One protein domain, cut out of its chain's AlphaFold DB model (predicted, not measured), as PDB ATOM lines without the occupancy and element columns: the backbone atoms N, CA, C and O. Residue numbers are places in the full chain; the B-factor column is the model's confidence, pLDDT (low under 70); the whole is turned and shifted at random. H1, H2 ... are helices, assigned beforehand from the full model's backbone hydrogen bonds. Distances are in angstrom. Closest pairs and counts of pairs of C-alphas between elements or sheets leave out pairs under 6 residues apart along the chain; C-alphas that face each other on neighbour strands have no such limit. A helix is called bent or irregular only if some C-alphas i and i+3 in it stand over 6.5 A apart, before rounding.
ATOM      1  N   ASP A 118     -25.327  11.443  16.317       86.31
ATOM      2  CA  ASP A 118     -26.750  11.429  16.669       86.31
ATOM      3  C   ASP A 118     -27.374  10.043  16.451       86.31
ATOM      4  O   ASP A 118     -28.127   9.555  17.293       86.31
ATOM      5  N   ALA A 119     -27.034   9.390  15.338       89.12
ATOM      6  CA  ALA A 119     -27.517   8.059  15.011       89.12
ATOM      7  C   ALA A 119     -26.954   7.024  15.997       89.12
ATOM      8  O   ALA A 119     -27.692   6.175  16.495       89.12
ATOM      9  N   MET A 120     -25.682   7.180  16.382       92.31
ATOM     10  CA  MET A 120     -25.058   6.369  17.427       92.31
ATOM     11  C   MET A 120     -25.700   6.569  18.803       92.31
ATOM     12  O   MET A 120     -25.943   5.604  19.524       92.31
ATOM     13  N   GLN A 121     -26.016   7.809  19.175       92.38
ATOM     14  CA  GLN A 121     -26.701   8.090  20.435       92.38
ATOM     15  C   GLN A 121     -28.115   7.503  20.469       92.38
ATOM     16  O   GLN A 121     -28.519   6.989  21.511       92.38
ATOM     17  N   ARG A 122     -28.847   7.533  19.348       92.62
ATOM     18  CA  ARG A 122     -30.174   6.907  19.235       92.62
ATOM     19  C   ARG A 122     -30.105   5.385  19.368       92.62
ATOM     20  O   ARG A 122     -30.888   4.815  20.123       92.62
ATOM     21  N   ALA A 123     -29.107   4.758  18.746       95.12
ATOM     22  CA  ALA A 123     -28.876   3.319  18.849       95.12
ATOM     23  C   ALA A 123     -28.668   2.824  20.293       95.12
ATOM     24  O   ALA A 123     -28.984   1.674  20.593       95.12
ATOM     25  N   ASN A 124     -28.182   3.673  21.209       93.19
ATOM     26  CA  ASN A 124     -27.947   3.278  22.600       93.19
ATOM     27  C   ASN A 124     -29.203   2.742  23.294       93.19
ATOM     28  O   ASN A 124     -29.085   1.781  24.047       93.19
ATOM     29  N   SER A 125     -30.384   3.314  23.027       91.94
ATOM     30  CA  SER A 125     -31.630   2.837  23.643       91.94
ATOM     31  C   SER A 125     -31.940   1.402  23.215       91.94
ATOM     32  O   SER A 125     -32.176   0.546  24.065       91.94
ATOM     33  N   THR A 126     -31.861   1.110  21.911       93.50
ATOM     34  CA  THR A 126     -32.073  -0.249  21.396       93.50
ATOM     35  C   THR A 126     -31.036  -1.220  21.950       93.50
ATOM     36  O   THR A 126     -31.371  -2.335  22.346       93.50
ATOM     37  N   LEU A 127     -29.767  -0.806  22.023       91.50
ATOM     38  CA  LEU A 127     -28.696  -1.641  22.571       91.50
ATOM     39  C   LEU A 127     -28.899  -1.932  24.059       91.50
ATOM     40  O   LEU A 127     -28.611  -3.040  24.509       91.50
ATOM     41  N   GLU A 128     -29.390  -0.962  24.825       89.69
ATOM     42  CA  GLU A 128     -29.693  -1.119  26.243       89.69
ATOM     43  C   GLU A 128     -30.827  -2.131  26.456       89.69
ATOM     44  O   GLU A 128     -30.693  -3.051  27.268       89.69
ATOM     45  N   ASP A 129     -31.897  -2.029  25.665       88.75
ATOM     46  CA  ASP A 129     -33.018  -2.974  25.688       88.75
ATOM     47  C   ASP A 129     -32.602  -4.376  25.230       88.75
ATOM     48  O   ASP A 129     -32.988  -5.381  25.845       88.75
ATOM     49  N   PHE A 130     -31.744  -4.456  24.209       86.25
ATOM     50  CA  PHE A 130     -31.118  -5.697  23.769       86.25
ATOM     51  C   PHE A 130     -30.287  -6.320  24.893       86.25
ATOM     52  O   PHE A 130     -30.476  -7.489  25.214       86.25
ATOM     53  N   CYS A 131     -29.419  -5.556  25.555       81.88
ATOM     54  CA  CYS A 131     -28.580  -6.076  26.635       81.88
ATOM     55  C   CYS A 131     -29.411  -6.542  27.838       81.88
ATOM     56  O   CYS A 131     -29.108  -7.570  28.443       81.88
ATOM     57  N   ARG A 132     -30.486  -5.823  28.178       80.12
ATOM     58  CA  ARG A 132     -31.396  -6.211  29.264       80.12
ATOM     59  C   ARG A 132     -32.154  -7.497  28.964       80.12
ATOM     60  O   ARG A 132     -32.305  -8.336  29.849       80.12
ATOM     61  N   SER A 133     -32.633  -7.641  27.733       81.75
ATOM     62  CA  SER A 133     -33.564  -8.709  27.372       81.75
ATOM     63  C   SER A 133     -32.834  -9.920  26.796       81.75
ATOM     64  O   SER A 133     -32.978 -11.043  27.274       81.75
ATOM     65  N   TYR A 134     -31.997  -9.708  25.784       76.00
ATOM     66  CA  TYR A 134     -31.375 -10.774  25.004       76.00
ATOM     67  C   TYR A 134     -30.404 -11.617  25.832       76.00
ATOM     68  O   TYR A 134     -30.422 -12.845  25.750       76.00
ATOM     69  N   PHE A 135     -29.593 -10.989  26.690       73.56
ATOM     70  CA  PHE A 135     -28.665 -11.726  27.553       73.56
ATOM     71  C   PHE A 135     -29.400 -12.627  28.548       73.56
ATOM     72  O   PHE A 135     -28.966 -13.757  28.784       73.56
ATOM     73  N   MET A 136     -30.550 -12.168  29.054       67.19
ATOM     74  CA  MET A 136     -31.407 -12.944  29.946       67.19
ATOM     75  C   MET A 136     -32.026 -14.156  29.232       67.19
ATOM     76  O   MET A 136     -32.021 -15.257  29.782       67.19
ATOM     77  N   PHE A 137     -32.516 -13.988  27.999       72.56
ATOM     78  CA  PHE A 137     -33.196 -15.063  27.263       72.56
ATOM     79  C   PHE A 137     -32.245 -16.078  26.615       72.56
ATOM     80  O   PHE A 137     -32.598 -17.251  26.494       72.56
ATOM     81  N   HIS A 138     -31.025 -15.670  26.257       70.31
ATOM     82  CA  HIS A 138     -30.052 -16.533  25.576       70.31
ATOM     83  C   HIS A 138     -28.968 -17.111  26.492       70.31
ATOM     84  O   HIS A 138     -28.005 -17.694  25.999       70.31
ATOM     85  N   LYS A 139     -29.141 -17.006  27.820       67.31
ATOM     86  CA  LYS A 139     -28.215 -17.551  28.832       67.31
ATOM     87  C   LYS A 139     -26.761 -17.141  28.574       67.31
ATOM     88  O   LYS A 139     -25.845 -17.947  28.735       67.31
ATOM     89  N   MET A 140     -26.557 -15.896  28.149       71.12
ATOM     90  CA  MET A 140     -25.211 -15.353  28.010       71.12
ATOM     91  C   MET A 140     -24.577 -15.316  29.401       71.12
ATOM     92  O   MET A 140     -25.175 -14.772  30.327       71.12
ATOM     93  N   ASP A 141     -23.408 -15.937  29.557       72.25
ATOM     94  CA  ASP A 141     -22.731 -16.049  30.849       72.25
ATOM     95  C   ASP A 141     -22.254 -14.657  31.316       72.25
ATOM     96  O   ASP A 141     -21.346 -14.091  30.695       72.25
ATOM     97  N   PRO A 142     -22.812 -14.097  32.411       68.06
ATOM     98  CA  PRO A 142     -22.391 -12.801  32.943       68.06
ATOM     99  C   PRO A 142     -20.925 -12.793  33.396       68.06
ATOM    100  O   PRO A 142     -20.308 -11.733  33.498       68.06
ATOM    101  N   HIS A 143     -20.350 -13.970  33.657       77.50
ATOM    102  CA  HIS A 143     -18.951 -14.146  34.029       77.50
ATOM    103  C   HIS A 143     -18.014 -14.236  32.813       77.50
ATOM    104  O   HIS A 143     -16.795 -14.252  32.984       77.50
ATOM    105  N   GLN A 144     -18.553 -14.224  31.587       77.81
ATOM    106  CA  GLN A 144     -17.792 -14.182  30.334       77.81
ATOM    107  C   GLN A 144     -18.118 -12.919  29.524       77.81
ATOM    108  O   GLN A 144     -18.685 -12.998  28.427       77.81
ATOM    109  N   PRO A 145     -17.699 -11.732  30.003       74.69
ATOM    110  CA  PRO A 145     -17.957 -10.473  29.309       74.69
ATOM    111  C   PRO A 145     -17.394 -10.472  27.880       74.69
ATOM    112  O   PRO A 145     -17.970  -9.848  27.000       74.69
ATOM    113  N   GLN A 146     -16.325 -11.223  27.602       78.50
ATOM    114  CA  GLN A 146     -15.760 -11.341  26.252       78.50
ATOM    115  C   GLN A 146     -16.774 -11.874  25.229       78.50
ATOM    116  O   GLN A 146     -16.875 -11.338  24.130       78.50
ATOM    117  N   SER A 147     -17.571 -12.878  25.599       73.69
ATOM    118  CA  SER A 147     -18.616 -13.440  24.735       73.69
ATOM    119  C   SER A 147     -19.755 -12.443  24.500       73.69
ATOM    120  O   SER A 147     -20.342 -12.415  23.421       73.69
ATOM    121  N   MET A 148     -20.027 -11.591  25.490       71.62
ATOM    122  CA  MET A 148     -21.043 -10.538  25.446       71.62
ATOM    123  C   MET A 148     -20.609  -9.346  24.578       71.62
ATOM    124  O   MET A 148     -21.378  -8.845  23.762       71.62
ATOM    125  N   PHE A 149     -19.352  -8.917  24.711       82.19
ATOM    126  CA  PHE A 149     -18.813  -7.747  24.017       82.19
ATOM    127  C   PHE A 149     -18.253  -8.053  22.625       82.19
ATOM    128  O   PHE A 149     -18.051  -7.119  21.853       82.19
ATOM    129  N   ARG A 150     -18.048  -9.328  22.265       82.62
ATOM    130  CA  ARG A 150     -17.484  -9.733  20.964       82.62
ATOM    131  C   ARG A 150     -18.192  -9.099  19.767       82.62
ATOM    132  O   ARG A 150     -17.527  -8.699  18.818       82.62
ATOM    133  N   TYR A 151     -19.521  -9.018  19.809       83.94
ATOM    134  CA  TYR A 151     -20.333  -8.504  18.700       83.94
ATOM    135  C   TYR A 151     -20.936  -7.126  18.975       83.94
ATOM    136  O   TYR A 151     -21.492  -6.517  18.065       83.94
ATOM    137  N   LEU A 152     -20.798  -6.606  20.200       86.56
ATOM    138  CA  LEU A 152     -21.404  -5.335  20.594       86.56
ATOM    139  C   LEU A 152     -20.963  -4.151  19.712       86.56
ATOM    140  O   LEU A 152     -21.837  -3.378  19.328       86.56
ATOM    141  N   PRO A 153     -19.681  -4.004  19.310       88.19
ATOM    142  CA  PRO A 153     -19.280  -2.925  18.406       88.19
ATOM    143  C   PRO A 153     -19.988  -2.987  17.050       88.19
ATOM    144  O   PRO A 153     -20.380  -1.957  16.513       88.19
ATOM    145  N   ILE A 154     -20.186  -4.192  16.514       88.88
ATOM    146  CA  ILE A 154     -20.807  -4.392  15.201       88.88
ATOM    147  C   ILE A 154     -22.318  -4.189  15.285       88.88
ATOM    148  O   ILE A 154     -22.895  -3.560  14.403       88.88
ATOM    149  N   LEU A 155     -22.953  -4.658  16.363       88.75
ATOM    150  CA  LEU A 155     -24.367  -4.395  16.638       88.75
ATOM    151  C   LEU A 155     -24.620  -2.898  16.815       88.75
ATOM    152  O   LEU A 155     -25.537  -2.358  16.208       88.75
ATOM    153  N   SER A 156     -23.766  -2.220  17.585       91.00
ATOM    154  CA  SER A 156     -23.840  -0.774  17.778       91.00
ATOM    155  C   SER A 156     -23.691  -0.028  16.461       91.00
ATOM    156  O   SER A 156     -24.513   0.832  16.157       91.00
ATOM    157  N   PHE A 157     -22.710  -0.404  15.642       91.25
ATOM    158  CA  PHE A 157     -22.524   0.178  14.321       91.25
ATOM    159  C   PHE A 157     -23.742  -0.040  13.411       91.25
ATOM    160  O   PHE A 157     -24.240   0.909  12.815       91.25
ATOM    161  N   THR A 158     -24.245  -1.275  13.344       91.69
ATOM    162  CA  THR A 158     -25.384  -1.665  12.495       91.69
ATOM    163  C   THR A 158     -26.654  -0.910  12.877       91.69
ATOM    164  O   THR A 158     -27.292  -0.313  12.017       91.69
ATOM    165  N   GLU A 159     -26.990  -0.866  14.166       94.31
ATOM    166  CA  GLU A 159     -28.166  -0.147  14.665       94.31
ATOM    167  C   GLU A 159     -28.050   1.364  14.407       94.31
ATOM    168  O   GLU A 159     -28.993   2.009  13.950       94.31
ATOM    169  N   SER A 160     -26.859   1.930  14.622       92.81
ATOM    170  CA  SER A 160     -26.583   3.339  14.308       92.81
ATOM    171  C   SER A 160     -26.781   3.626  12.821       92.81
ATOM    172  O   SER A 160     -27.344   4.653  12.448       92.81
ATOM    173  N   TYR A 161     -26.340   2.709  11.962       90.38
ATOM    174  CA  TYR A 161     -26.481   2.827  10.519       90.38
ATOM    175  C   TYR A 161     -27.956   2.813  10.088       90.38
ATOM    176  O   TYR A 161     -28.357   3.635   9.263       90.38
ATOM    177  N   ILE A 162     -28.783   1.960  10.702       90.88
ATOM    178  CA  ILE A 162     -30.237   1.920  10.476       90.88
ATOM    179  C   ILE A 162     -30.882   3.261  10.853       90.88
ATOM    180  O   ILE A 162     -31.558   3.863  10.025       90.88
ATOM    181  N   TYR A 163     -30.594   3.810  12.037       91.56
ATOM    182  CA  TYR A 163     -31.139   5.115  12.447       91.56
ATOM    183  C   TYR A 163     -30.726   6.283  11.543       91.56
ATOM    184  O   TYR A 163     -31.419   7.309  11.466       91.56
ATOM    185  N   GLN A 164     -29.573   6.168  10.889       86.88
ATOM    186  CA  GLN A 164     -29.119   7.148   9.913       86.88
ATOM    187  C   GLN A 164     -29.878   7.021   8.592       86.88
ATOM    188  O   GLN A 164     -30.269   8.045   8.031       86.88
ATOM    189  N   LEU A 165     -30.136   5.793   8.132       85.38
ATOM    190  CA  LEU A 165     -31.007   5.531   6.985       85.38
ATOM    191  C   LEU A 165     -32.431   6.029   7.238       85.38
ATOM    192  O   LEU A 165     -32.986   6.713   6.383       85.38
ATOM    193  N   ASP A 166     -32.988   5.779   8.421       85.94
ATOM    194  CA  ASP A 166     -34.333   6.234   8.780       85.94
ATOM    195  C   ASP A 166     -34.449   7.762   8.736       85.94
ATOM    196  O   ASP A 166     -35.369   8.298   8.125       85.94
ATOM    197  N   ASN A 167     -33.470   8.482   9.292       83.31
ATOM    198  CA  ASN A 167     -33.451   9.948   9.250       83.31
ATOM    199  C   ASN A 167     -33.359  10.476   7.805       83.31
ATOM    200  O   ASN A 167     -34.023  11.444   7.436       83.31
ATOM    201  N   LEU A 168     -32.558   9.832   6.952       79.81
ATOM    202  CA  LEU A 168     -32.500  10.188   5.534       79.81
ATOM    203  C   LEU A 168     -33.822   9.912   4.815       79.81
ATOM    204  O   LEU A 168     -34.276  10.762   4.050       79.81
ATOM    205  N   ASN A 169     -34.456   8.773   5.086       81.50
ATOM    206  CA  ASN A 169     -35.759   8.429   4.529       81.50
ATOM    207  C   ASN A 169     -36.819   9.460   4.938       81.50
ATOM    208  O   ASN A 169     -37.562   9.948   4.087       81.50
ATOM    209  N   GLU A 170     -36.843   9.868   6.209       84.31
ATOM    210  CA  GLU A 170     -37.722  10.933   6.697       84.31
ATOM    211  C   GLU A 170     -37.469  12.259   5.968       84.31
ATOM    212  O   GLU A 170     -38.421  12.909   5.538       84.31
ATOM    213  N   LYS A 171     -36.202  12.650   5.767       79.12
ATOM    214  CA  LYS A 171     -35.833  13.876   5.036       79.12
ATOM    215  C   LYS A 171     -36.245  13.840   3.561       79.12
ATOM    216  O   LYS A 171     -36.678  14.864   3.041       79.12
ATOM    217  N   LEU A 172     -36.131  12.690   2.892       72.81
ATOM    218  CA  LEU A 172     -36.539  12.516   1.491       72.81
ATOM    219  C   LEU A 172     -38.063  12.557   1.308       72.81
ATOM    220  O   LEU A 172     -38.544  12.970   0.253       72.81
ATOM    221  N   LEU A 173     -38.820  12.139   2.324       70.19
ATOM    222  CA  LEU A 173     -40.285  12.138   2.310       70.19
ATOM    223  C   LEU A 173     -40.902  13.506   2.638       70.19
ATOM    224  O   LEU A 173     -42.097  13.698   2.406       70.19
ATOM    225  N   TRP A 193     -20.297  16.570   1.592       49.31
ATOM    226  CA  TRP A 193     -20.348  15.213   2.140       49.31
ATOM    227  C   TRP A 193     -21.782  14.686   2.217       49.31
ATOM    228  O   TRP A 193     -21.999  13.519   1.911       49.31
ATOM    229  N   GLU A 194     -22.763  15.537   2.533       54.69
ATOM    230  CA  GLU A 194     -24.179  15.153   2.577       54.69
ATOM    231  C   GLU A 194     -24.669  14.724   1.193       54.69
ATOM    232  O   GLU A 194     -25.270  13.664   1.054       54.69
ATOM    233  N   LEU A 195     -24.338  15.484   0.145       56.47
ATOM    234  CA  LEU A 195     -24.709  15.150  -1.235       56.47
ATOM    235  C   LEU A 195     -24.034  13.865  -1.735       56.47
ATOM    236  O   LEU A 195     -24.643  13.090  -2.476       56.47
ATOM    237  N   THR A 196     -22.789  13.625  -1.325       56.47
ATOM    238  CA  THR A 196     -22.036  12.413  -1.685       56.47
ATOM    239  C   THR A 196     -22.577  11.193  -0.948       56.47
ATOM    240  O   THR A 196     -22.816  10.159  -1.566       56.47
ATOM    241  N   TYR A 197     -22.867  11.338   0.343       60.59
ATOM    242  CA  TYR A 197     -23.468  10.305   1.180       60.59
ATOM    243  C   TYR A 197     -24.881   9.949   0.705       60.59
ATOM    244  O   TYR A 197     -25.188   8.778   0.509       60.59
ATOM    245  N   VAL A 198     -25.717  10.951   0.411       61.25
ATOM    246  CA  VAL A 198     -27.054  10.755  -0.172       61.25
ATOM    247  C   VAL A 198     -26.959  10.036  -1.518       61.25
ATOM    248  O   VAL A 198     -27.728   9.110  -1.764       61.25
ATOM    249  N   ARG A 199     -25.992  10.386  -2.377       60.41
ATOM    250  CA  ARG A 199     -25.775   9.699  -3.661       60.41
ATOM    251  C   ARG A 199     -25.358   8.237  -3.479       60.41
ATOM    252  O   ARG A 199     -25.863   7.382  -4.202       60.41
ATOM    253  N   MET A 200     -24.464   7.945  -2.534       59.25
ATOM    254  CA  MET A 200     -24.042   6.575  -2.212       59.25
ATOM    255  C   MET A 200     -25.226   5.742  -1.704       59.25
ATOM    256  O   MET A 200     -25.480   4.648  -2.202       59.25
ATOM    257  N   MET A 201     -26.019   6.330  -0.806       62.06
ATOM    258  CA  MET A 201     -27.193   5.709  -0.194       62.06
ATOM    259  C   MET A 201     -28.386   5.538  -1.140       62.06
ATOM    260  O   MET A 201     -29.215   4.664  -0.924       62.06
ATOM    261  N   THR A 202     -28.491   6.344  -2.197       62.75
ATOM    262  CA  THR A 202     -29.587   6.222  -3.177       62.75
ATOM    263  C   THR A 202     -29.380   5.034  -4.123       62.75
ATOM    264  O   THR A 202     -30.352   4.457  -4.600       62.75
ATOM    265  N   ASN A 203     -28.126   4.670  -4.408       67.12
ATOM    266  CA  ASN A 203     -27.813   3.587  -5.342       67.12
ATOM    267  C   ASN A 203     -27.778   2.217  -4.656       67.12
ATOM    268  O   ASN A 203     -28.329   1.261  -5.194       67.12
ATOM    269  N   ASP A 204     -27.124   2.124  -3.494       72.81
ATOM    270  CA  ASP A 204     -27.018   0.885  -2.720       72.81
ATOM    271  C   ASP A 204     -26.769   1.203  -1.228       72.81
ATOM    272  O   ASP A 204     -25.619   1.273  -0.782       72.81
ATOM    273  N   PRO A 205     -27.835   1.452  -0.442       75.38
ATOM    274  CA  PRO A 205     -27.706   1.915   0.937       75.38
ATOM    275  C   PRO A 205     -27.131   0.863   1.882       75.38
ATOM    276  O   PRO A 205     -26.625   1.219   2.945       75.38
ATOM    277  N   PHE A 206     -27.196  -0.421   1.532       80.25
ATOM    278  CA  PHE A 206     -26.752  -1.506   2.404       80.25
ATOM    279  C   PHE A 206     -25.339  -1.977   2.090       80.25
ATOM    280  O   PHE A 206     -24.677  -2.510   2.977       80.25
ATOM    281  N   ARG A 207     -24.823  -1.730   0.884       79.19
ATOM    282  CA  ARG A 207     -23.476  -2.155   0.490       79.19
ATOM    283  C   ARG A 207     -22.352  -1.757   1.445       79.19
ATOM    284  O   ARG A 207     -21.544  -2.637   1.741       79.19
ATOM    285  N   PRO A 208     -22.294  -0.533   2.004       76.75
ATOM    286  CA  PRO A 208     -21.261  -0.197   2.984       76.75
ATOM    287  C   PRO A 208     -21.341  -1.078   4.240       76.75
ATOM    288  O   PRO A 208     -20.321  -1.532   4.759       76.75
ATOM    289  N   LEU A 209     -22.560  -1.381   4.696       80.56
ATOM    290  CA  LEU A 209     -22.801  -2.283   5.821       80.56
ATOM    291  C   LEU A 209     -22.445  -3.734   5.459       80.56
ATOM    292  O   LEU A 209     -21.793  -4.417   6.246       80.56
ATOM    293  N   CYS A 210     -22.805  -4.198   4.262       80.38
ATOM    294  CA  CYS A 210     -22.475  -5.538   3.783       80.38
ATOM    295  C   CYS A 210     -20.960  -5.753   3.688       80.38
ATOM    296  O   CYS A 210     -20.460  -6.759   4.187       80.38
ATOM    297  N   ILE A 211     -20.219  -4.797   3.122       79.94
ATOM    298  CA  ILE A 211     -18.752  -4.852   3.038       79.94
ATOM    299  C   ILE A 211     -18.147  -4.983   4.442       79.94
ATOM    300  O   ILE A 211     -17.296  -5.846   4.669       79.94
ATOM    301  N   LEU A 212     -18.621  -4.183   5.403       80.12
ATOM    302  CA  LEU A 212     -18.143  -4.226   6.785       80.12
ATOM    303  C   LEU A 212     -18.434  -5.580   7.452       80.12
ATOM    304  O   LEU A 212     -17.547  -6.188   8.055       80.12
ATOM    305  N   LEU A 213     -19.653  -6.101   7.311       81.81
ATOM    306  CA  LEU A 213     -20.022  -7.403   7.874       81.81
ATOM    307  C   LEU A 213     -19.256  -8.560   7.212       81.81
ATOM    308  O   LEU A 213     -18.888  -9.518   7.896       81.81
ATOM    309  N   GLN A 214     -18.958  -8.465   5.913       81.00
ATOM    310  CA  GLN A 214     -18.141  -9.440   5.186       81.00
ATOM    311  C   GLN A 214     -16.696  -9.458   5.691       81.00
ATOM    312  O   GLN A 214     -16.156 -10.531   5.954       81.00
ATOM    313  N   GLN A 215     -16.082  -8.285   5.884       78.12
ATOM    314  CA  GLN A 215     -14.718  -8.158   6.413       78.12
ATOM    315  C   GLN A 215     -14.575  -8.765   7.814       78.12
ATOM    316  O   GLN A 215     -13.528  -9.313   8.155       78.12
ATOM    317  N   HIS A 216     -15.641  -8.719   8.614       76.56
ATOM    318  CA  HIS A 216     -15.689  -9.346   9.934       76.56
ATOM    319  C   HIS A 216     -16.116 -10.825   9.915       76.56
ATOM    320  O   HIS A 216     -16.237 -11.434  10.980       76.56
ATOM    321  N   GLY A 217     -16.329 -11.418   8.734       79.88
ATOM    322  CA  GLY A 217     -16.734 -12.817   8.578       79.88
ATOM    323  C   GLY A 217     -18.131 -13.116   9.133       79.88
ATOM    324  O   GLY A 217     -18.386 -14.235   9.577       79.88
TER     325      GLY A 217
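Overview. This is residues 118 to 173 and 193 to 217 of the 226 residues of the protein "80A08_29" of Solanum tuberosum (UniProt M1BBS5). A long helix, H3, forms the spine of a loose, elongated all-helix model; H1 crosses its middle with its first half and then swings away, and the link through short H2 closes the open end. H5 runs alongside H3 on the side away from H1, and H4 lies crosswise near the last part of H3. The printed part has 81 residues with five named helices, H1 to H5 in order, and no named strand. The radius of gyration of the C-alphas is 15.2 A, and the spans are 46 by 26 by 18 A.

Along the chain. H1, residues 118 to 137, begins at C-alpha 118 (-26.750, 11.429, 16.669), is 29.3 A long and has a kink of 33 degrees near residue 129; it is neither bent nor irregular, but only just: C-alphas 132 and 135 are 6.4 A apart. H2 is residues 145 to 149, 6.0 A. H3, residues 152 to 173, is 31.6 A long and ends at C-alpha 173 (-40.285, 12.138, 2.310). H4 is residues 193 to 203, 15.7 A. H5, residues 207 to 215, is 12.2 A long and ends at C-alpha 215 (-14.718, -8.158, 6.413).

Arrangement. Residues 119 to 127 of H1 touch residues 155 to 164 of H3 at a steep tilt of 49 degrees, opposite ways; the closest C-alphas, Met 120 and Ser 160, are 4.6 A apart. H1 and H2 are close but not clearly touching, the closest C-alphas, Phe 135 and Met 148, being 8.0 A apart. H2 and H3 meet only through their tight link. H3, with residues 154 to 161, and H5 only just touch, with 3 pairs of C-alphas within 8 A, the closest being Thr 158 and Leu 209 at 7.2 A; their tilt is a shallow 8 degrees, opposite ways. H4 is close to H3 but not clearly touching, about perpendicular at 89 degrees, with the closest C-alphas, Leu 168 and Val 198, 7.9 A apart. H4 and H5 are apart. In H2, H3 and H5 every O i to N i+4 pair is within hydrogen-bond range; in H1 12 of 16 are, in H4 6 of 7.

Size, cuts and confidence. The farthest C-alphas, His 143 and Leu 173, are 46.4 A apart. Residues 141 to 147, of which 145 to 147 belong to H2, stand free. Residues 174 to 192 are not printed; C-alphas 173 and 193 are 20.2 A apart across the cut. Residues 136, 139, 142 and 193 to 203 have pLDDT under 70.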